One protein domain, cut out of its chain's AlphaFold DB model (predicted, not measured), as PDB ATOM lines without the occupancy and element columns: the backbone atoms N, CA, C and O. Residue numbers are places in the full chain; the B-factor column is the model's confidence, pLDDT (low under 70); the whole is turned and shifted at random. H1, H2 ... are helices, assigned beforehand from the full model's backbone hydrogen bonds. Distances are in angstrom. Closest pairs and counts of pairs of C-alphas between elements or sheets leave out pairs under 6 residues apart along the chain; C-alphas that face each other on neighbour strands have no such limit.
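This is residues 6 to 159 of the 704 residues of the protein "Hypothetical protein" of Brachionus calyciflorus (UniProt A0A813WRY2). Two long helices, H6 and H7, lie side by side and run the same way, with the long link of residues 105 to 125 bringing the chain back from the end of H6 to the beginning of H7. Away from this pair, the short helices H1 to H4 make a loose group of their own, and H5 stands alone between that group and H6 along the chain. The printed part has 154 residues with seven named helices, H1 to H7 in order along the chain, and no named strand; its class is all helix. It is only just extended, close to loose, with a radius of gyration of the C-alphas of 22.7 A, and its C-alphas span 70 by 46 by 28 A.

The longest helix is H7, residues 126 to 159. It touches H6, residues 76 to 104, with the C-alphas of Asn 92 and Val 140 closest at 5.3 A. Their lines stand at a shallow tilt of 25 degrees, and they run the same way. H5, residues 57 to 68, touches no helix and is apart from both H6 and H7. H4, residues 39 to 48, is apart from H5, H6 and H7. H3, residues 31 to 34, and H4 only just touch, with 3 pairs of C-alphas within 8 A, and only at the corner by their link; the closest C-alphas are those of Phe 33 and Arg 39, 5.1 A apart. H2, residues 26 to 29, and H3 meet only through their link. H1, residues 6 to 15, touches H2, with the C-alphas of Ser 6 and Leu 29 closest at 5.4 A. H1 is only just apart from H4, with their closest C-alphas 8.5 A apart. Each O i to N i+4 pair is within hydrogen-bond range in H1, H4, H5, H6 and H7; H2 and H3 are too short for such a pair.

H7 is 49.1 A long from first to last C-alpha and ends at C-alpha 159 (17.954, -42.545, -54.171). H6 is 41.3 A long and begins at C-alpha 76 (-3.542, -3.642, -80.191). H5 is 16.2 A, H4 14.2 A and H1 13.9 A long; H1 begins at C-alpha 6 (-31.479, -28.166, -77.789). H2 and H3 have four residues each.

The C-alphas of Thr 23 and Asp 159 are the two farthest apart, at 70.5 A. The printed part has no cut. The link from H6 to H7 is long, with 21 residues. Residues 65 to 70, 103 to 108 and 152 to 159 stand free. The mean pLDDT of the printed part is 71.5; 45 residues are under 70, among them residues 49 to 57, 70 to 75 and 99 to 124.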
ATOM      1  N   SER A   6     -30.550 -28.853 -76.892       81.38
ATOM      2  CA  SER A   6     -31.479 -28.166 -77.789       81.38
ATOM      3  C   SER A   6     -32.227 -27.017 -77.118       81.38
ATOM      4  O   SER A   6     -32.350 -25.946 -77.708       81.38
ATOM      5  N   ASP A   7     -32.624 -27.171 -75.852       81.75
ATOM      6  CA  ASP A   7     -33.228 -26.085 -75.073       81.75
ATOM      7  C   ASP A   7     -32.215 -24.974 -74.780       81.75
ATOM      8  O   ASP A   7     -32.563 -23.790 -74.808       81.75
ATOM      9  N   LYS A   8     -30.943 -25.333 -74.546       79.88
ATOM     10  CA  LYS A   8     -29.852 -24.355 -74.399       79.88
ATOM     11  C   LYS A   8     -29.593 -23.599 -75.699       79.88
ATOM     12  O   LYS A   8     -29.481 -22.375 -75.668       79.88
ATOM     13  N   LEU A   9     -29.537 -24.298 -76.835       82.19
ATOM     14  CA  LEU A   9     -29.368 -23.672 -78.149       82.19
ATOM     15  C   LEU A   9     -30.536 -22.733 -78.467       82.19
ATOM     16  O   LEU A   9     -30.321 -21.592 -78.864       82.19
ATOM     17  N   TYR A  10     -31.765 -23.193 -78.241       83.75
ATOM     18  CA  TYR A  10     -32.968 -22.397 -78.450       83.75
ATOM     19  C   TYR A  10     -32.986 -21.150 -77.561       83.75
ATOM     20  O   TYR A  10     -33.280 -20.053 -78.034       83.75
ATOM     21  N   SER A  11     -32.619 -21.296 -76.285       82.19
ATOM     22  CA  SER A  11     -32.532 -20.175 -75.347       82.19
ATOM     23  C   SER A  11     -31.490 -19.150 -75.792       82.19
ATOM     24  O   SER A  11     -31.793 -17.960 -75.784       82.19
ATOM     25  N   LEU A  12     -30.318 -19.593 -76.266       77.81
ATOM     26  CA  LEU A  12     -29.287 -18.720 -76.838       77.81
ATOM     27  C   LEU A  12     -29.782 -17.987 -78.090       77.81
ATOM     28  O   LEU A  12     -29.664 -16.768 -78.168       77.81
ATOM     29  N   LEU A  13     -30.392 -18.698 -79.042       79.75
ATOM     30  CA  LEU A  13     -30.930 -18.104 -80.272       79.75
ATOM     31  C   LEU A  13     -32.060 -17.105 -79.988       79.75
ATOM     32  O   LEU A  13     -32.148 -16.055 -80.628       79.75
ATOM     33  N   LYS A  14     -32.899 -17.400 -78.989       82.25
ATOM     34  CA  LYS A  14     -33.941 -16.490 -78.504       82.25
ATOM     35  C   LYS A  14     -33.326 -15.251 -77.865       82.25
ATOM     36  O   LYS A  14     -33.774 -14.144 -78.139       82.25
ATOM     37  N   HIS A  15     -32.280 -15.428 -77.064       73.81
ATOM     38  CA  HIS A  15     -31.532 -14.324 -76.468       73.81
ATOM     39  C   HIS A  15     -30.813 -13.468 -77.528       73.81
ATOM     40  O   HIS A  15     -30.654 -12.264 -77.350       73.81
ATOM     41  N   TRP A  16     -30.430 -14.062 -78.662       68.31
ATOM     42  CA  TRP A  16     -29.827 -13.374 -79.811       68.31
ATOM     43  C   TRP A  16     -30.839 -12.663 -80.719       68.31
ATOM     44  O   TRP A  16     -30.430 -12.058 -81.709       68.31
ATOM     45  N   ASN A  17     -32.141 -12.697 -80.399       74.56
ATOM     46  CA  ASN A  17     -33.212 -12.198 -81.269       74.56
ATOM     47  C   ASN A  17     -33.093 -12.743 -82.702       74.56
ATOM     48  O   ASN A  17     -33.271 -12.002 -83.672       74.56
ATOM     49  N   PHE A  18     -32.757 -14.031 -82.841       75.44
ATOM     50  CA  PHE A  18     -32.679 -14.656 -84.154       75.44
ATOM     51  C   PHE A  18     -34.035 -14.513 -84.875       75.44
ATOM     52  O   PHE A  18     -35.077 -14.763 -84.251       75.44
ATOM     53  N   PRO A  19     -34.056 -14.086 -86.153       74.44
ATOM     54  CA  PRO A  19     -35.298 -13.946 -86.905       74.44
ATOM     55  C   PRO A  19     -36.085 -15.255 -86.882       74.44
ATOM     56  O   PRO A  19     -35.509 -16.333 -86.991       74.44
ATOM     57  N   ASP A  20     -37.399 -15.165 -86.697       81.19
ATOM     58  CA  ASP A  20     -38.301 -16.321 -86.711       81.19
ATOM     59  C   ASP A  20     -38.044 -17.385 -85.626       81.19
ATOM     60  O   ASP A  20     -38.621 -18.468 -85.684       81.19
ATOM     61  N   ILE A  21     -37.281 -17.085 -84.565       80.94
ATOM     62  CA  ILE A  21     -37.043 -18.030 -83.453       80.94
ATOM     63  C   ILE A  21     -38.336 -18.517 -82.777       80.94
ATOM     64  O   ILE A  21     -38.401 -19.633 -82.264       80.94
ATOM     65  N   ALA A  22     -39.399 -17.708 -82.817       78.56
ATOM     66  CA  ALA A  22     -40.724 -18.079 -82.323       78.56
ATOM     67  C   ALA A  22     -41.379 -19.219 -83.131       78.56
ATOM     68  O   ALA A  22     -42.304 -19.856 -82.637       78.56
ATOM     69  N   THR A  23     -40.907 -19.477 -84.354       82.75
ATOM     70  CA  THR A  23     -41.400 -20.545 -85.239       82.75
ATOM     71  C   THR A  23     -40.605 -21.845 -85.116       82.75
ATOM     72  O   THR A  23     -41.070 -22.896 -85.554       82.75
ATOM     73  N   ILE A  24     -39.422 -21.800 -84.495       80.44
ATOM     74  CA  ILE A  24     -38.542 -22.959 -84.327       80.44
ATOM     75  C   ILE A  24     -38.975 -23.738 -83.080       80.44
ATOM     76  O   ILE A  24     -39.098 -23.175 -81.994       80.44
ATOM     77  N   ASN A  25     -39.192 -25.047 -83.218       81.88
ATOM     78  CA  ASN A  25     -39.472 -25.925 -82.083       81.88
ATOM     79  C   ASN A  25     -38.139 -26.366 -81.439       81.88
ATOM     80  O   ASN A  25     -37.325 -26.953 -82.154       81.88
ATOM     81  N   PRO A  26     -37.900 -26.162 -80.130       78.81
ATOM     82  CA  PRO A  26     -36.669 -26.600 -79.464       78.81
ATOM     83  C   PRO A  26     -36.345 -28.080 -79.712       78.81
ATOM     84  O   PRO A  26     -35.218 -28.412 -80.054       78.81
ATOM     85  N   ASN A  27     -37.355 -28.955 -79.683       80.56
ATOM     86  CA  ASN A  27     -37.181 -30.399 -79.899       80.56
ATOM     87  C   ASN A  27     -36.798 -30.746 -81.347       80.56
ATOM     88  O   ASN A  27     -36.288 -31.823 -81.629       80.56
ATOM     89  N   SER A  28     -37.037 -29.832 -82.291       79.00
ATOM     90  CA  SER A  28     -36.596 -29.996 -83.675       79.00
ATOM     91  C   SER A  28     -35.131 -29.635 -83.884       79.00
ATOM     92  O   SER A  28     -34.691 -29.704 -85.016       79.00
ATOM     93  N   LEU A  29     -34.375 -29.259 -82.846       79.44
ATOM     94  CA  LEU A  29     -32.930 -29.014 -82.932       79.44
ATOM     95  C   LEU A  29     -32.095 -30.227 -82.497       79.44
ATOM     96  O   LEU A  29     -30.891 -30.235 -82.743       79.44
ATOM     97  N   ASP A  30     -32.721 -31.266 -81.928       82.12
ATOM     98  CA  ASP A  30     -32.033 -32.477 -81.453       82.12
ATOM     99  C   ASP A  30     -31.218 -33.147 -82.577       82.12
ATOM    100  O   ASP A  30     -30.081 -33.567 -82.361       82.12
ATOM    101  N   TYR A  31     -31.724 -33.112 -83.817       82.31
ATOM    102  CA  TYR A  31     -31.034 -33.692 -84.977       82.31
ATOM    103  C   TYR A  31     -29.643 -33.085 -85.238       82.31
ATOM    104  O   TYR A  31     -28.783 -33.762 -85.798       82.31
ATOM    105  N   LEU A  32     -29.393 -31.829 -84.841       76.69
ATOM    106  CA  LEU A  32     -28.089 -31.169 -85.020       76.69
ATOM    107  C   LEU A  32     -26.992 -31.810 -84.162       76.69
ATOM    108  O   LEU A  32     -25.807 -31.720 -84.500       76.69
ATOM    109  N   PHE A  33     -27.390 -32.459 -83.069       80.50
ATOM    110  CA  PHE A  33     -26.510 -33.158 -82.137       80.50
ATOM    111  C   PHE A  33     -26.350 -34.643 -82.479       80.50
ATOM    112  O   PHE A  33     -25.378 -35.268 -82.048       80.50
ATOM    113  N   ASP A  34     -27.266 -35.186 -83.285       81.44
ATOM    114  CA  ASP A  34     -27.247 -36.575 -83.746       81.44
ATOM    115  C   ASP A  34     -26.421 -36.772 -85.027       81.44
ATOM    116  O   ASP A  34     -26.010 -37.895 -85.329       81.44
ATOM    117  N   ILE A  35     -26.125 -35.697 -85.767       84.88
ATOM    118  CA  ILE A  35     -25.247 -35.751 -86.943       84.88
ATOM    119  C   ILE A  35     -23.782 -35.933 -86.479       84.88
ATOM    120  O   ILE A  35     -23.236 -35.055 -85.801       84.88
ATOM    121  N   PRO A  36     -23.101 -37.035 -86.865       82.62
ATOM    122  CA  PRO A  36     -21.750 -37.350 -86.391       82.62
ATOM    123  C   PRO A  36     -20.708 -36.271 -86.699       82.62
ATOM    124  O   PRO A  36     -19.801 -36.057 -85.899       82.62
ATOM    125  N   ASP A  37     -20.857 -35.575 -87.827       81.00
ATOM    126  CA  ASP A  37     -19.893 -34.575 -88.294       81.00
ATOM    127  C   ASP A  37     -20.016 -33.233 -87.556       81.00
ATOM    128  O   ASP A  37     -19.026 -32.528 -87.370       81.00
ATOM    129  N   THR A  38     -21.219 -32.866 -87.099       77.19
ATOM    130  CA  THR A  38     -21.469 -31.597 -86.391       77.19
ATOM    131  C   THR A  38     -21.390 -31.746 -84.878       77.19
ATOM    132  O   THR A  38     -21.162 -30.763 -84.169       77.19
ATOM    133  N   ARG A  39     -21.525 -32.972 -84.365       79.88
ATOM    134  CA  ARG A  39     -21.471 -33.272 -82.933       79.88
ATOM    135  C   ARG A  39     -20.187 -32.783 -82.240       79.88
ATOM    136  O   ARG A  39     -20.329 -32.128 -81.209       79.88
ATOM    137  N   PRO A  40     -18.962 -32.975 -82.779       81.19
ATOM    138  CA  PRO A  40     -17.744 -32.458 -82.148       81.19
ATOM    139  C   PRO A  40     -17.742 -30.932 -82.020       81.19
ATOM    140  O   PRO A  40     -17.281 -30.396 -81.013       81.19
ATOM    141  N   PHE A  41     -18.281 -30.231 -83.022       82.31
ATOM    142  CA  PHE A  41     -18.400 -28.776 -82.991       82.31
ATOM    143  C   PHE A  41     -19.378 -28.323 -81.909       82.31
ATOM    144  O   PHE A  41     -19.035 -27.450 -81.118       82.31
ATOM    145  N   PHE A  42     -20.572 -28.917 -81.836       80.31
ATOM    146  CA  PHE A  42     -21.561 -28.535 -80.829       80.31
ATOM    147  C   PHE A  42     -21.119 -28.908 -79.411       80.31
ATOM    148  O   PHE A  42     -21.302 -28.114 -78.492       80.31
ATOM    149  N   ASP A  43     -20.475 -30.060 -79.230       79.31
ATOM    150  CA  ASP A  43     -19.899 -30.442 -77.941       79.31
ATOM    151  C   ASP A  43     -18.818 -29.445 -77.497       79.31
ATOM    152  O   ASP A  43     -18.810 -29.024 -76.340       79.31
ATOM    153  N   TRP A  44     -17.962 -28.989 -78.418       86.00
ATOM    154  CA  TRP A  44     -17.012 -27.912 -78.142       86.00
ATOM    155  C   TRP A  44     -17.711 -26.573 -77.855       86.00
ATOM    156  O   TRP A  44     -17.374 -25.908 -76.875       86.00
ATOM    157  N   PHE A  45     -18.694 -26.181 -78.666       79.50
ATOM    158  CA  PHE A  45     -19.403 -24.905 -78.551       79.50
ATOM    159  C   PHE A  45     -20.094 -24.783 -77.191       79.50
ATOM    160  O   PHE A  45     -19.869 -23.814 -76.475       79.50
ATOM    161  N   PHE A  46     -20.853 -25.796 -76.772       77.12
ATOM    162  CA  PHE A  46     -21.558 -25.774 -75.487       77.12
ATOM    163  C   PHE A  46     -20.647 -25.954 -74.269       77.12
ATOM    164  O   PHE A  46     -21.058 -25.616 -73.159       77.12
ATOM    165  N   ALA A  47     -19.430 -26.466 -74.452       75.19
ATOM    166  CA  ALA A  47     -18.433 -26.529 -73.387       75.19
ATOM    167  C   ALA A  47     -17.708 -25.190 -73.165       75.19
ATOM    168  O   ALA A  47     -17.206 -24.958 -72.068       75.19
ATOM    169  N   ASN A  48     -17.635 -24.327 -74.185       70.56
ATOM    170  CA  ASN A  48     -16.786 -23.128 -74.162       70.56
ATOM    171  C   ASN A  48     -17.551 -21.804 -74.294       70.56
ATOM    172  O   ASN A  48     -17.020 -20.767 -73.907       70.56
ATOM    173  N   VAL A  49     -18.768 -21.813 -74.840       66.44
ATOM    174  CA  VAL A  49     -19.581 -20.610 -75.043       66.44
ATOM    175  C   VAL A  49     -20.636 -20.524 -73.946       66.44
ATOM    176  O   VAL A  49     -21.617 -21.267 -73.934       66.44
ATOM    177  N   THR A  50     -20.420 -19.606 -73.010       67.12
ATOM    178  CA  THR A  50     -21.337 -19.288 -71.908       67.12
ATOM    179  C   THR A  50     -22.127 -18.013 -72.203       67.12
ATOM    180  O   THR A  50     -21.796 -17.254 -73.112       67.12
ATOM    181  N   GLU A  51     -23.162 -17.729 -71.408       60.00
ATOM    182  CA  GLU A  51     -23.924 -16.471 -71.510       60.00
ATOM    183  C   GLU A  51     -23.031 -15.225 -71.346       60.00
ATOM    184  O   GLU A  51     -23.319 -14.183 -71.921       60.00
ATOM    185  N   SER A  52     -21.893 -15.339 -70.652       59.94
ATOM    186  CA  SER A  52     -20.882 -14.277 -70.540       59.94
ATOM    187  C   SER A  52     -20.112 -13.986 -71.837       59.94
ATOM    188  O   SER A  52     -19.507 -12.924 -71.953       59.94
ATOM    189  N   CYS A  53     -20.142 -14.883 -72.829       59.69
ATOM    190  CA  CYS A  53     -19.568 -14.641 -74.156       59.69
ATOM    191  C   CYS A  53     -20.476 -13.764 -75.037       59.69
ATOM    192  O   CYS A  53     -20.080 -13.379 -76.138       59.69
ATOM    193  N   TYR A  54     -21.695 -13.460 -74.580       65.62
ATOM    194  CA  TYR A  54     -22.626 -12.595 -75.289       65.62
ATOM    195  C   TYR A  54     -22.243 -11.120 -75.135       65.62
ATOM    196  O   TYR A  54     -22.093 -10.601 -74.029       65.62
ATOM    197  N   ILE A  55     -22.151 -10.421 -76.266       64.12
ATOM    198  CA  ILE A  55     -21.998  -8.968 -76.298       64.12
ATOM    199  C   ILE A  55     -23.389  -8.362 -76.540       64.12
ATOM    200  O   ILE A  55     -23.959  -8.574 -77.613       64.12
ATOM    201  N   PRO A  56     -23.951  -7.601 -75.579       68.12
ATOM    202  CA  PRO A  56     -25.241  -6.945 -75.740       68.12
ATOM    203  C   PRO A  56     -25.287  -6.067 -76.985       68.12
ATOM    204  O   PRO A  56     -24.323  -5.361 -77.287       68.12
ATOM    205  N   LYS A  57     -26.446  -6.027 -77.651       65.75
ATOM    206  CA  LYS A  57     -26.660  -5.177 -78.831       65.75
ATOM    207  C   LYS A  57     -26.306  -3.706 -78.569       65.75
ATOM    208  O   LYS A  57     -25.717  -3.064 -79.423       65.75
ATOM    209  N   SER A  58     -26.545  -3.208 -77.356       70.38
ATOM    210  CA  SER A  58     -26.140  -1.862 -76.933       70.38
ATOM    211  C   SER A  58     -24.617  -1.657 -76.881       70.38
ATOM    212  O   SER A  58     -24.140  -0.572 -77.206       70.38
ATOM    213  N   LYS A  59     -23.832  -2.682 -76.507       68.94
ATOM    214  CA  LYS A  59     -22.358  -2.642 -76.561       68.94
ATOM    215  C   LYS A  59     -21.860  -2.706 -78.014       68.94
ATOM    216  O   LYS A  59     -20.893  -2.020 -78.330       68.94
ATOM    217  N   LEU A  60     -22.536  -3.457 -78.891       67.50
ATOM    218  CA  LEU A  60     -22.273  -3.495 -80.341       67.50
ATOM    219  C   LEU A  60     -22.598  -2.161 -81.029       67.50
ATOM    220  O   LEU A  60     -21.777  -1.634 -81.766       67.50
ATOM    221  N   GLU A  61     -23.733  -1.543 -80.717       74.19
ATOM    222  CA  GLU A  61     -24.093  -0.222 -81.247       74.19
ATOM    223  C   GLU A  61     -23.139   0.866 -80.724       74.19
ATOM    224  O   GLU A  61     -22.705   1.738 -81.474       74.19
ATOM    225  N   ALA A  62     -22.727   0.796 -79.453       71.81
ATOM    226  CA  ALA A  62     -21.689   1.676 -78.916       71.81
ATOM    227  C   ALA A  62     -20.319   1.450 -79.585       71.81
ATOM    228  O   ALA A  62     -19.554   2.405 -79.748       71.81
ATOM    229  N   PHE A  63     -20.014   0.211 -79.980       70.06
ATOM    230  CA  PHE A  63     -18.836  -0.137 -80.771       70.06
ATOM    231  C   PHE A  63     -18.917   0.471 -82.178       70.06
ATOM    232  O   PHE A  63     -17.990   1.178 -82.569       70.06
ATOM    233  N   ASP A  64     -20.039   0.316 -82.884       70.75
ATOM    234  CA  ASP A  64     -20.260   0.885 -84.222       70.75
ATOM    235  C   ASP A  64     -20.179   2.418 -84.210       70.75
ATOM    236  O   ASP A  64     -19.567   3.035 -85.084       70.75
ATOM    237  N   VAL A  65     -20.710   3.056 -83.163       74.19
ATOM    238  CA  VAL A  65     -20.608   4.508 -82.968       74.19
ATOM    239  C   VAL A  65     -19.155   4.941 -82.735       74.19
ATOM    240  O   VAL A  65     -18.735   5.965 -83.276       74.19
ATOM    241  N   LYS A  66     -18.357   4.179 -81.976       71.00
ATOM    242  CA  LYS A  66     -16.919   4.456 -81.786       71.00
ATOM    243  C   LYS A  66     -16.119   4.224 -83.071       71.00
ATOM    244  O   LYS A  66     -15.273   5.056 -83.402       71.00
ATOM    245  N   ALA A  67     -16.447   3.172 -83.824       67.50
ATOM    246  CA  ALA A  67     -15.863   2.868 -85.127       67.50
ATOM    247  C   ALA A  67     -16.118   3.985 -86.138       67.50
ATOM    248  O   ALA A  67     -15.184   4.496 -86.752       67.50
ATOM    249  N   SER A  68     -17.371   4.437 -86.245       72.94
ATOM    250  CA  SER A  68     -17.761   5.522 -87.153       72.94
ATOM    251  C   SER A  68     -17.098   6.864 -86.823       72.94
ATOM    252  O   SER A  68     -16.974   7.721 -87.694       72.94
ATOM    253  N   LYS A  69     -16.639   7.048 -85.576       78.88
ATOM    254  CA  LYS A  69     -15.933   8.250 -85.106       78.88
ATOM    255  C   LYS A  69     -14.413   8.163 -85.273       78.88
ATOM    256  O   LYS A  69     -13.722   9.096 -84.875       78.88
ATOM    257  N   GLY A  70     -13.887   7.059 -85.814       61.75
ATOM    258  CA  GLY A  70     -12.447   6.842 -85.974       61.75
ATOM    259  C   GLY A  70     -11.678   6.765 -84.650       61.75
ATOM    260  O   GLY A  70     -10.462   6.942 -84.639       61.75
ATOM    261  N   GLN A  71     -12.364   6.534 -83.525       68.50
ATOM    262  CA  GLN A  71     -11.694   6.313 -82.245       68.50
ATOM    263  C   GLN A  71     -11.037   4.935 -82.257       68.50
ATOM    264  O   GLN A  71     -11.641   3.969 -82.718       68.50
ATOM    265  N   VAL A  72      -9.813   4.836 -81.733       55.25
ATOM    266  CA  VAL A  72      -9.113   3.556 -81.558       55.25
ATOM    267  C   VAL A  72      -9.954   2.688 -80.621       55.25
ATOM    268  O   VAL A  72     -10.069   2.968 -79.430       55.25
ATOM    269  N   ILE A  73     -10.626   1.687 -81.191       60.22
ATOM    270  CA  ILE A  73     -11.611   0.862 -80.475       60.22
ATOM    271  C   ILE A  73     -10.933  -0.282 -79.726       60.22
ATOM    272  O   ILE A  73     -11.371  -0.669 -78.646       60.22
ATOM    273  N   TYR A  74      -9.840  -0.781 -80.299       59.72
ATOM    274  CA  TYR A  74      -8.943  -1.741 -79.687       59.72
ATOM    275  C   TYR A  74      -7.525  -1.209 -79.817       59.72
ATOM    276  O   TYR A  74      -7.025  -1.006 -80.921       59.72
ATOM    277  N   ASP A  75      -6.905  -0.960 -78.672       69.50
ATOM    278  CA  ASP A  75      -5.472  -0.745 -78.589       69.50
ATOM    279  C   ASP A  75      -4.803  -2.119 -78.713       69.50
ATOM    280  O   ASP A  75      -4.972  -2.979 -77.841       69.50
ATOM    281  N   LEU A  76      -4.148  -2.355 -79.854       72.12
ATOM    282  CA  LEU A  76      -3.542  -3.642 -80.191       72.12
ATOM    283  C   LEU A  76      -2.514  -4.049 -79.125       72.12
ATOM    284  O   LEU A  76      -2.527  -5.192 -78.674       72.12
ATOM    285  N   ASP A  77      -1.725  -3.085 -78.647       72.81
ATOM    286  CA  ASP A  77      -0.703  -3.299 -77.624       72.81
ATOM    287  C   ASP A  77      -1.350  -3.729 -76.302       72.81
ATOM    288  O   ASP A  77      -0.877  -4.641 -75.621       72.81
ATOM    289  N   LYS A  78      -2.492  -3.127 -75.949       73.38
ATOM    290  CA  LYS A  78      -3.258  -3.519 -74.758       73.38
ATOM    291  C   LYS A  78      -3.823  -4.934 -74.879       73.38
ATOM    292  O   LYS A  78      -3.878  -5.660 -73.886       73.38
ATOM    293  N   LEU A  79      -4.266  -5.317 -76.075       71.62
ATOM    294  CA  LEU A  79      -4.859  -6.628 -76.331       71.62
ATOM    295  C   LEU A  79      -3.808  -7.743 -76.287       71.62
ATOM    296  O   LEU A  79      -4.054  -8.797 -75.695       71.62
ATOM    297  N   GLU A  80      -2.634  -7.500 -76.870       73.81
ATOM    298  CA  GLU A  80      -1.487  -8.409 -76.797       73.81
ATOM    299  C   GLU A  80      -1.043  -8.618 -75.348       73.81
ATOM    300  O   GLU A  80      -0.872  -9.755 -74.897       73.81
ATOM    301  N   GLU A  81      -0.963  -7.534 -74.582       75.88
ATOM    302  CA  GLU A  81      -0.526  -7.572 -73.190       75.88
ATOM    303  C   GLU A  81      -1.592  -8.239 -72.288       75.88
ATOM    304  O   GLU A  81      -1.266  -9.051 -71.418       75.88
ATOM    305  N   MET A  82      -2.889  -8.056 -72.569       72.06
ATOM    306  CA  MET A  82      -3.965  -8.826 -71.920       72.06
ATOM    307  C   MET A  82      -3.882 -10.322 -72.229       72.06
ATOM    308  O   MET A  82      -4.043 -11.149 -71.327       72.06
ATOM    309  N   ASN A  83      -3.624 -10.686 -73.485       73.81
ATOM    310  CA  ASN A  83      -3.480 -12.084 -73.879       73.81
ATOM    311  C   ASN A  83      -2.275 -12.730 -73.173       73.81
ATOM    312  O   ASN A  83      -2.362 -13.854 -72.671       73.81
ATOM    313  N   ARG A  84      -1.169 -11.989 -73.036       77.00
ATOM    314  CA  ARG A  84       0.003 -12.413 -72.260       77.00
ATOM    315  C   ARG A  84      -0.346 -12.673 -70.794       77.00
ATOM    316  O   ARG A  84      -0.021 -13.744 -70.280       77.00
ATOM    317  N   LEU A  85      -1.062 -11.757 -70.137       75.69
ATOM    318  CA  LEU A  85      -1.500 -11.931 -68.744       75.69
ATOM    319  C   LEU A  85      -2.414 -13.155 -68.568       75.69
ATOM    320  O   LEU A  85      -2.254 -13.909 -67.608       75.69
ATOM    321  N   MET A  86      -3.353 -13.370 -69.492       72.62
ATOM    322  CA  MET A  86      -4.262 -14.523 -69.470       72.62
ATOM    323  C   MET A  86      -3.505 -15.848 -69.571       72.62
ATOM    324  O   MET A  86      -3.772 -16.773 -68.800       72.62
ATOM    325  N   ASN A  87      -2.524 -15.930 -70.472       75.44
ATOM    326  CA  ASN A  87      -1.695 -17.124 -70.617       75.44
ATOM    327  C   ASN A  87      -0.838 -17.371 -69.367       75.44
ATOM    328  O   ASN A  87      -0.791 -18.495 -68.878       75.44
ATOM    329  N   LEU A  88      -0.256 -16.327 -68.774       75.50
ATOM    330  CA  LEU A  88       0.513 -16.449 -67.531       75.50
ATOM    331  C   LEU A  88      -0.335 -16.891 -66.337       75.50
ATOM    332  O   LEU A  88       0.116 -17.697 -65.523       75.50
ATOM    333  N   LYS A  89      -1.570 -16.388 -66.217       77.88
ATOM    334  CA  LYS A  89      -2.500 -16.829 -65.169       77.88
ATOM    335  C   LYS A  89      -2.892 -18.291 -65.351       77.88
ATOM    336  O   LYS A  89      -2.883 -19.029 -64.366       77.88
ATOM    337  N   ARG A  90      -3.158 -18.719 -66.591       76.56
ATOM    338  CA  ARG A  90      -3.414 -20.128 -66.921       76.56
ATOM    339  C   ARG A  90      -2.221 -21.006 -66.537       76.56
ATOM    340  O   ARG A  90      -2.405 -21.984 -65.817       76.56
ATOM    341  N   ASP A  91      -1.007 -20.610 -66.917       72.38
ATOM    342  CA  ASP A  91       0.229 -21.315 -66.557       72.38
ATOM    343  C   ASP A  91       0.405 -21.423 -65.035       72.38
ATOM    344  O   ASP A  91       0.731 -22.490 -64.514       72.38
ATOM    345  N   ASN A  92       0.161 -20.334 -64.298       72.88
ATOM    346  CA  ASN A  92       0.247 -20.329 -62.837       72.88
ATOM    347  C   ASN A  92      -0.760 -21.306 -62.213       72.88
ATOM    348  O   ASN A  92      -0.426 -22.072 -61.309       72.88
ATOM    349  N   GLN A  93      -1.991 -21.312 -62.719       74.19
ATOM    350  CA  GLN A  93      -3.052 -22.190 -62.238       74.19
ATOM    351  C   GLN A  93      -2.754 -23.663 -62.560       74.19
ATOM    352  O   GLN A  93      -2.964 -24.531 -61.710       74.19
ATOM    353  N   GLU A  94      -2.178 -23.960 -63.727       74.25
ATOM    354  CA  GLU A  94      -1.677 -25.297 -64.057       74.25
ATOM    355  C   GLU A  94      -0.542 -25.749 -63.133       74.25
ATOM    356  O   GLU A  94      -0.524 -26.896 -62.691       74.25
ATOM    357  N   ILE A  95       0.414 -24.873 -62.813       73.38
ATOM    358  CA  ILE A  95       1.519 -25.213 -61.904       73.38
ATOM    359  C   ILE A  95       0.991 -25.441 -60.489       73.38
ATOM    360  O   ILE A  95       1.368 -26.421 -59.848       73.38
ATOM    361  N   LYS A  96       0.083 -24.584 -60.010       74.31
ATOM    362  CA  LYS A  96      -0.570 -24.755 -58.707       74.31
ATOM    363  C   LYS A  96      -1.352 -26.061 -58.647       74.31
ATOM    364  O   LYS A  96      -1.190 -26.804 -57.690       74.31
ATOM    365  N   THR A  97      -2.132 -26.388 -59.675       72.50
ATOM    366  CA  THR A  97      -2.887 -27.652 -59.723       72.50
ATOM    367  C   THR A  97      -1.986 -28.879 -59.869       72.50
ATOM    368  O   THR A  97      -2.294 -29.908 -59.272       72.50
ATOM    369  N   LYS A  98      -0.857 -28.800 -60.588       72.81
ATOM    370  CA  LYS A  98       0.155 -29.875 -60.643       72.81
ATOM    371  C   LYS A  98       0.839 -30.079 -59.291       72.81
ATOM    372  O   LYS A  98       0.878 -31.207 -58.812       72.81
ATOM    373  N   ASN A  99       1.284 -28.999 -58.647       67.81
ATOM    374  CA  ASN A  99       1.848 -29.036 -57.295       67.81
ATOM    375  C   ASN A  99       0.842 -29.609 -56.293       67.81
ATOM    376  O   ASN A  99       1.189 -30.481 -55.505       67.81
ATOM    377  N   LEU A 100      -0.415 -29.166 -56.358       64.50
ATOM    378  CA  LEU A 100      -1.484 -29.687 -55.517       64.50
ATOM    379  C   LEU A 100      -1.757 -31.159 -55.809       64.50
ATOM    380  O   LEU A 100      -1.864 -31.907 -54.859       64.50
ATOM    381  N   ARG A 101      -1.807 -31.626 -57.064       65.44
ATOM    382  CA  ARG A 101      -1.974 -33.064 -57.370       65.44
ATOM    383  C   ARG A 101      -0.817 -33.921 -56.862       65.44
ATOM    384  O   ARG A 101      -1.058 -35.020 -56.379       65.44
ATOM    385  N   GLU A 102       0.419 -33.441 -56.959       64.69
ATOM    386  CA  GLU A 102       1.579 -34.163 -56.419       64.69
ATOM    387  C   GLU A 102       1.560 -34.231 -54.886       64.69
ATOM    388  O   GLU A 102       1.960 -35.248 -54.323       64.69
ATOM    389  N   ILE A 103       1.040 -33.198 -54.217       58.88
ATOM    390  CA  ILE A 103       0.848 -33.171 -52.760       58.88
ATOM    391  C   ILE A 103      -0.382 -34.009 -52.342       58.88
ATOM    392  O   ILE A 103      -0.307 -34.782 -51.390       58.88
ATOM    393  N   LEU A 104      -1.492 -33.911 -53.081       52.81
ATOM    394  CA  LEU A 104      -2.792 -34.554 -52.823       52.81
ATOM    395  C   LEU A 104      -2.811 -36.049 -53.139       52.81
ATOM    396  O   LEU A 104      -3.680 -36.755 -52.639       52.81
ATOM    397  N   ASN A 105      -1.828 -36.574 -53.872       56.94
ATOM    398  CA  ASN A 105      -1.604 -38.022 -53.914       56.94
ATOM    399  C   ASN A 105      -1.251 -38.611 -52.525       56.94
ATOM    400  O   ASN A 105      -1.153 -39.830 -52.414       56.94
ATOM    401  N   ASN A 106      -1.106 -37.780 -51.477       51.88
ATOM    402  CA  ASN A 106      -0.901 -38.190 -50.083       51.88
ATOM    403  C   ASN A 106      -1.931 -37.643 -49.062       51.88
ATOM    404  O   ASN A 106      -1.787 -37.957 -47.880       51.88
ATOM    405  N   SER A 107      -2.963 -36.875 -49.437       46.81
ATOM    406  CA  SER A 107      -4.026 -36.489 -48.484       46.81
ATOM    407  C   SER A 107      -5.337 -36.041 -49.141       46.81
ATOM    408  O   SER A 107      -5.354 -35.390 -50.183       46.81
ATOM    409  N   GLU A 108      -6.456 -36.381 -48.497       46.97
ATOM    410  CA  GLU A 108      -7.818 -35.962 -48.844       46.97
ATOM    411  C   GLU A 108      -8.078 -34.525 -48.361       46.97
ATOM    412  O   GLU A 108      -8.391 -34.312 -47.193       46.97
ATOM    413  N   CYS A 109      -7.954 -33.516 -49.229       38.62
ATOM    414  CA  CYS A 109      -8.578 -32.209 -48.984       38.62
ATOM    415  C   CYS A 109      -8.769 -31.449 -50.307       38.62
ATOM    416  O   CYS A 109      -7.796 -31.040 -50.935       38.62
ATOM    417  N   ARG A 110     -10.014 -31.323 -50.786       43.09
ATOM    418  CA  ARG A 110     -10.319 -30.943 -52.181       43.09
ATOM    419  C   ARG A 110     -10.943 -29.550 -52.364       43.09
ATOM    420  O   ARG A 110     -11.199 -29.185 -53.507       43.09
ATOM    421  N   ASP A 111     -11.127 -28.762 -51.305       45.84
ATOM    422  CA  ASP A 111     -12.173 -27.722 -51.321       45.84
ATOM    423  C   ASP A 111     -11.716 -26.246 -51.309       45.84
ATOM    424  O   ASP A 111     -12.558 -25.365 -51.195       45.84
ATOM    425  N   GLU A 112     -10.438 -25.915 -51.528       42.28
ATOM    426  CA  GLU A 112      -9.984 -24.503 -51.526       42.28
ATOM    427  C   GLU A 112      -9.301 -24.071 -52.836       42.28
ATOM    428  O   GLU A 112      -8.111 -23.759 -52.893       42.28
ATOM    429  N   LEU A 113     -10.068 -24.038 -53.927       43.88
ATOM    430  CA  LEU A 113      -9.664 -23.412 -55.193       43.88
ATOM    431  C   LEU A 113     -10.655 -22.296 -55.543       43.88
ATOM    432  O   LEU A 113     -11.374 -22.362 -56.537       43.88
ATOM    433  N   GLU A 114     -10.707 -21.261 -54.701       43.38
ATOM    434  CA  GLU A 114     -11.462 -20.049 -55.015       43.38
ATOM    435  C   GLU A 114     -10.829 -19.327 -56.214       43.38
ATOM    436  O   GLU A 114      -9.640 -18.991 -56.246       43.38
ATOM    437  N   SER A 115     -11.651 -19.127 -57.242       42.75
ATOM    438  CA  SER A 115     -11.321 -18.406 -58.461       42.75
ATOM    439  C   SER A 115     -11.140 -16.923 -58.154       42.75
ATOM    440  O   SER A 115     -12.112 -16.192 -57.970       42.75
ATOM    441  N   TYR A 116      -9.894 -16.459 -58.142       44.25
ATOM    442  CA  TYR A 116      -9.597 -15.030 -58.153       44.25
ATOM    443  C   TYR A 116      -9.932 -14.470 -59.548       44.25
ATOM    444  O   TYR A 116      -9.077 -14.413 -60.438       44.25
ATOM    445  N   GLU A 117     -11.201 -14.124 -59.771       47.81
ATOM    446  CA  GLU A 117     -11.653 -13.421 -60.971       47.81
ATOM    447  C   GLU A 117     -11.090 -11.998 -60.942       47.81
ATOM    448  O   GLU A 117     -11.487 -11.141 -60.156       47.81
ATOM    449  N   PHE A 118     -10.087 -11.758 -61.778       52.06
ATOM    450  CA  PHE A 118      -9.542 -10.424 -61.966       52.06
ATOM    451  C   PHE A 118     -10.498  -9.632 -62.855       52.06
ATOM    452  O   PHE A 118     -10.716 -10.000 -64.004       52.06
ATOM    453  N   ASP A 119     -11.065  -8.561 -62.315       55.62
ATOM    454  CA  ASP A 119     -12.075  -7.739 -62.981       55.62
ATOM    455  C   ASP A 119     -11.447  -6.893 -64.108       55.62
ATOM    456  O   ASP A 119     -10.917  -5.797 -63.896       55.62
ATOM    457  N   PHE A 120     -11.448  -7.452 -65.323       52.00
ATOM    458  CA  PHE A 120     -10.787  -6.898 -66.510       52.00
ATOM    459  C   PHE A 120     -11.365  -5.554 -66.966       52.00
ATOM    460  O   PHE A 120     -10.651  -4.771 -67.594       52.00
ATOM    461  N   GLU A 121     -12.623  -5.251 -66.630       53.38
ATOM    462  CA  GLU A 121     -13.272  -3.998 -67.035       53.38
ATOM    463  C   GLU A 121     -12.717  -2.771 -66.279       53.38
ATOM    464  O   GLU A 121     -12.921  -1.638 -66.717       53.38
ATOM    465  N   LYS A 122     -11.951  -2.962 -65.190       56.78
ATOM    466  CA  LYS A 122     -11.376  -1.859 -64.393       56.78
ATOM    467  C   LYS A 122      -9.954  -1.446 -64.785       56.78
ATOM    468  O   LYS A 122      -9.499  -0.389 -64.348       56.78
ATOM    469  N   CYS A 123      -9.240  -2.223 -65.602       55.88
ATOM    470  CA  CYS A 123      -7.846  -1.919 -65.936       55.88
ATOM    471  C   CYS A 123      -7.751  -1.057 -67.206       55.88
ATOM    472  O   CYS A 123      -7.590  -1.549 -68.327       55.88
ATOM    473  N   ASN A 124      -7.887   0.262 -67.046       63.00
ATOM    474  CA  ASN A 124      -7.796   1.206 -68.166       63.00
ATOM    475  C   ASN A 124      -6.356   1.562 -68.571       63.00
ATOM    476  O   ASN A 124      -6.161   1.996 -69.702       63.00
ATOM    477  N   ASP A 125      -5.370   1.290 -67.718       76.19
ATOM    478  CA  ASP A 125      -3.979   1.726 -67.873       76.19
ATOM    479  C   ASP A 125      -3.032   0.566 -68.253       76.19
ATOM    480  O   ASP A 125      -2.964  -0.460 -67.570       76.19
ATOM    481  N   ILE A 126      -2.295   0.738 -69.356       74.19
ATOM    482  CA  ILE A 126      -1.302  -0.220 -69.870       74.19
ATOM    483  C   ILE A 126      -0.133  -0.410 -68.895       74.19
ATOM    484  O   ILE A 126       0.388  -1.522 -68.793       74.19
ATOM    485  N   GLU A 127       0.290   0.624 -68.161       77.12
ATOM    486  CA  GLU A 127       1.408   0.491 -67.218       77.12
ATOM    487  C   GLU A 127       1.042  -0.394 -66.024       77.12
ATOM    488  O   GLU A 127       1.849  -1.214 -65.578       77.12
ATOM    489  N   LEU A 128      -0.196  -0.275 -65.536       76.81
ATOM    490  CA  LEU A 128      -0.751  -1.161 -64.512       76.81
ATOM    491  C   LEU A 128      -0.819  -2.610 -65.006       76.81
ATOM    492  O   LEU A 128      -0.457  -3.523 -64.263       76.81
ATOM    493  N   LEU A 129      -1.207  -2.824 -66.268       72.69
ATOM    494  CA  LEU A 129      -1.245  -4.155 -66.876       72.69
ATOM    495  C   LEU A 129       0.158  -4.781 -66.972       72.69
ATOM    496  O   LEU A 129       0.345  -5.928 -66.572       72.69
ATOM    497  N   LYS A 130       1.156  -4.008 -67.425       76.69
ATOM    498  CA  LYS A 130       2.561  -4.439 -67.510       76.69
ATOM    499  C   LYS A 130       3.144  -4.791 -66.140       76.69
ATOM    500  O   LYS A 130       3.809  -5.816 -66.006       76.69
ATOM    501  N   LYS A 131       2.855  -3.994 -65.104       80.50
ATOM    502  CA  LYS A 131       3.271  -4.294 -63.720       80.50
ATOM    503  C   LYS A 131       2.645  -5.586 -63.198       80.50
ATOM    504  O   LYS A 131       3.332  -6.385 -62.559       80.50
ATOM    505  N   GLU A 132       1.366  -5.820 -63.481       77.12
ATOM    506  CA  GLU A 132       0.679  -7.044 -63.059       77.12
ATOM    507  C   GLU A 132       1.201  -8.281 -63.811       77.12
ATOM    508  O   GLU A 132       1.328  -9.358 -63.222       77.12
ATOM    509  N   ILE A 133       1.578  -8.129 -65.085       75.50
ATOM    510  CA  ILE A 133       2.265  -9.167 -65.866       75.50
ATOM    511  C   ILE A 133       3.620  -9.478 -65.258       75.50
ATOM    512  O   ILE A 133       3.872 -10.637 -64.952       75.50
ATOM    513  N   GLU A 134       4.458  -8.475 -65.000       83.38
ATOM    514  CA  GLU A 134       5.779  -8.687 -64.405       83.38
ATOM    515  C   GLU A 134       5.676  -9.393 -63.041       83.38
ATOM    516  O   GLU A 134       6.415 -10.339 -62.753       83.38
ATOM    517  N   LYS A 135       4.709  -8.986 -62.210       84.75
ATOM    518  CA  LYS A 135       4.410  -9.636 -60.928       84.75
ATOM    519  C   LYS A 135       3.978 -11.093 -61.119       84.75
ATOM    520  O   LYS A 135       4.481 -11.978 -60.424       84.75
ATOM    521  N   THR A 136       3.083 -11.358 -62.070       74.94
ATOM    522  CA  THR A 136       2.589 -12.713 -62.363       74.94
ATOM    523  C   THR A 136       3.690 -13.596 -62.957       74.94
ATOM    524  O   THR A 136       3.797 -14.762 -62.586       74.94
ATOM    525  N   GLU A 137       4.557 -13.060 -63.820       80.50
ATOM    526  CA  GLU A 137       5.721 -13.763 -64.371       80.50
ATOM    527  C   GLU A 137       6.698 -14.173 -63.270       80.50
ATOM    528  O   GLU A 137       7.131 -15.328 -63.235       80.50
ATOM    529  N   LYS A 138       7.011 -13.260 -62.340       83.12
ATOM    530  CA  LYS A 138       7.866 -13.556 -61.181       83.12
ATOM    531  C   LYS A 138       7.265 -14.659 -60.310       83.12
ATOM    532  O   LYS A 138       7.981 -15.589 -59.941       83.12
ATOM    533  N   GLU A 139       5.959 -14.608 -60.051       80.69
ATOM    534  CA  GLU A 139       5.252 -15.647 -59.294       80.69
ATOM    535  C   GLU A 139       5.287 -17.004 -60.016       80.69
ATOM    536  O   GLU A 139       5.645 -18.019 -59.419       80.69
ATOM    537  N   VAL A 140       5.004 -17.041 -61.322       76.44
ATOM    538  CA  VAL A 140       5.081 -18.269 -62.133       76.44
ATOM    539  C   VAL A 140       6.490 -18.859 -62.107       76.44
ATOM    540  O   VAL A 140       6.657 -20.066 -61.920       76.44
ATOM    541  N   GLN A 141       7.526 -18.031 -62.270       78.25
ATOM    542  CA  GLN A 141       8.915 -18.489 -62.207       78.25
ATOM    543  C   GLN A 141       9.280 -19.033 -60.826       78.25
ATOM    544  O   GLN A 141       9.949 -20.066 -60.734       78.25
ATOM    545  N   PHE A 142       8.835 -18.373 -59.756       81.62
ATOM    546  CA  PHE A 142       9.033 -18.848 -58.391       81.62
ATOM    547  C   PHE A 142       8.376 -20.217 -58.176       81.62
ATOM    548  O   PHE A 142       9.041 -21.147 -57.714       81.62
ATOM    549  N   GLN A 143       7.121 -20.386 -58.599       77.00
ATOM    550  CA  GLN A 143       6.407 -21.659 -58.481       77.00
ATOM    551  C   GLN A 143       7.058 -22.778 -59.312       77.00
ATOM    552  O   GLN A 143       7.168 -23.904 -58.822       77.00
ATOM    553  N   LYS A 144       7.570 -22.484 -60.521       78.00
ATOM    554  CA  LYS A 144       8.350 -23.449 -61.326       78.00
ATOM    555  C   LYS A 144       9.619 -23.896 -60.597       78.00
ATOM    556  O   LYS A 144       9.857 -25.094 -60.468       78.00
ATOM    557  N   ARG A 145      10.403 -22.954 -60.057       76.56
ATOM    558  CA  ARG A 145      11.630 -23.272 -59.298       76.56
ATOM    559  C   ARG A 145      11.328 -24.080 -58.036       76.56
ATOM    560  O   ARG A 145      12.054 -25.022 -57.730       76.56
ATOM    561  N   LYS A 146      10.252 -23.742 -57.319       76.12
ATOM    562  CA  LYS A 146       9.794 -24.484 -56.136       76.12
ATOM    563  C   LYS A 146       9.411 -25.925 -56.489       76.12
ATOM    564  O   LYS A 146       9.821 -26.848 -55.791       76.12
ATOM    565  N   HIS A 147       8.680 -26.123 -57.586       76.31
ATOM    566  CA  HIS A 147       8.322 -27.450 -58.088       76.31
ATOM    567  C   HIS A 147       9.562 -28.288 -58.449       76.31
ATOM    568  O   HIS A 147       9.701 -29.423 -57.994       76.31
ATOM    569  N   GLU A 148      10.510 -27.721 -59.200       76.69
ATOM    570  CA  GLU A 148      11.761 -28.408 -59.555       76.69
ATOM    571  C   GLU A 148      12.598 -28.780 -58.326       76.69
ATOM    572  O   GLU A 148      13.143 -29.885 -58.257       76.69
ATOM    573  N   PHE A 149      12.665 -27.888 -57.334       71.88
ATOM    574  CA  PHE A 149      13.350 -28.151 -56.073       71.88
ATOM    575  C   PHE A 149      12.703 -29.310 -55.304       71.88
ATOM    576  O   PHE A 149      13.402 -30.234 -54.892       71.88
ATOM    577  N   ASN A 150      11.372 -29.323 -55.185       73.50
ATOM    578  CA  ASN A 150      10.648 -30.417 -54.533       73.50
ATOM    579  C   ASN A 150      10.894 -31.758 -55.237       73.50
ATOM    580  O   ASN A 150      11.202 -32.757 -54.584       73.50
ATOM    581  N   LYS A 151      10.855 -31.770 -56.574       75.81
ATOM    582  CA  LYS A 151      11.153 -32.958 -57.384       75.81
ATOM    583  C   LYS A 151      12.588 -33.451 -57.182       75.81
ATOM    584  O   LYS A 151      12.822 -34.658 -57.098       75.81
ATOM    585  N   PHE A 152      13.551 -32.536 -57.076       79.12
ATOM    586  CA  PHE A 152      14.939 -32.866 -56.757       79.12
ATOM    587  C   PHE A 152      15.071 -33.486 -55.358       79.12
ATOM    588  O   PHE A 152      15.692 -34.540 -55.222       79.12
ATOM    589  N   CYS A 153      14.453 -32.884 -54.337       70.88
ATOM    590  CA  CYS A 153      14.455 -33.405 -52.968       70.88
ATOM    591  C   CYS A 153      13.840 -34.806 -52.889       70.88
ATOM    592  O   CYS A 153      14.433 -35.699 -52.289       70.88
ATOM    593  N   GLN A 154      12.697 -35.023 -53.540       73.25
ATOM    594  CA  GLN A 154      12.018 -36.317 -53.543       73.25
ATOM    595  C   GLN A 154      12.833 -37.388 -54.276       73.25
ATOM    596  O   GLN A 154      12.931 -38.524 -53.812       73.25
ATOM    597  N   LYS A 155      13.477 -37.029 -55.394       83.69
ATOM    598  CA  LYS A 155      14.401 -37.929 -56.093       83.69
ATOM    599  C   LYS A 155      15.584 -38.306 -55.201       83.69
ATOM    600  O   LYS A 155      15.868 -39.488 -55.066       83.69
ATOM    601  N   LYS A 156      16.226 -37.320 -54.567       81.56
ATOM    602  CA  LYS A 156      17.365 -37.553 -53.674       81.56
ATOM    603  C   LYS A 156      16.983 -38.453 -52.499       81.56
ATOM    604  O   LYS A 156      17.678 -39.425 -52.243       81.56
ATOM    605  N   PHE A 157      15.842 -38.196 -51.862       79.62
ATOM    606  CA  PHE A 157      15.316 -39.047 -50.794       79.62
ATOM    607  C   PHE A 157      15.106 -40.498 -51.259       79.62
ATOM    608  O   PHE A 157      15.507 -41.433 -50.574       79.62
ATOM    609  N   ASN A 158      14.528 -40.702 -52.447       80.56
ATOM    610  CA  ASN A 158      14.323 -42.040 -53.006       80.56
ATOM    611  C   ASN A 158      15.637 -42.749 -53.369       80.56
ATOM    612  O   ASN A 158      15.729 -43.969 -53.228       80.56
ATOM    613  N   ASP A 159      16.632 -42.008 -53.853       82.94
ATOM    614  CA  ASP A 159      17.954 -42.545 -54.171       82.94
ATOM    615  C   ASP A 159      18.697 -42.944 -52.880       82.94
ATOM    616  O   ASP A 159      19.208 -44.063 -52.799       82.94
TER     617      ASP A 159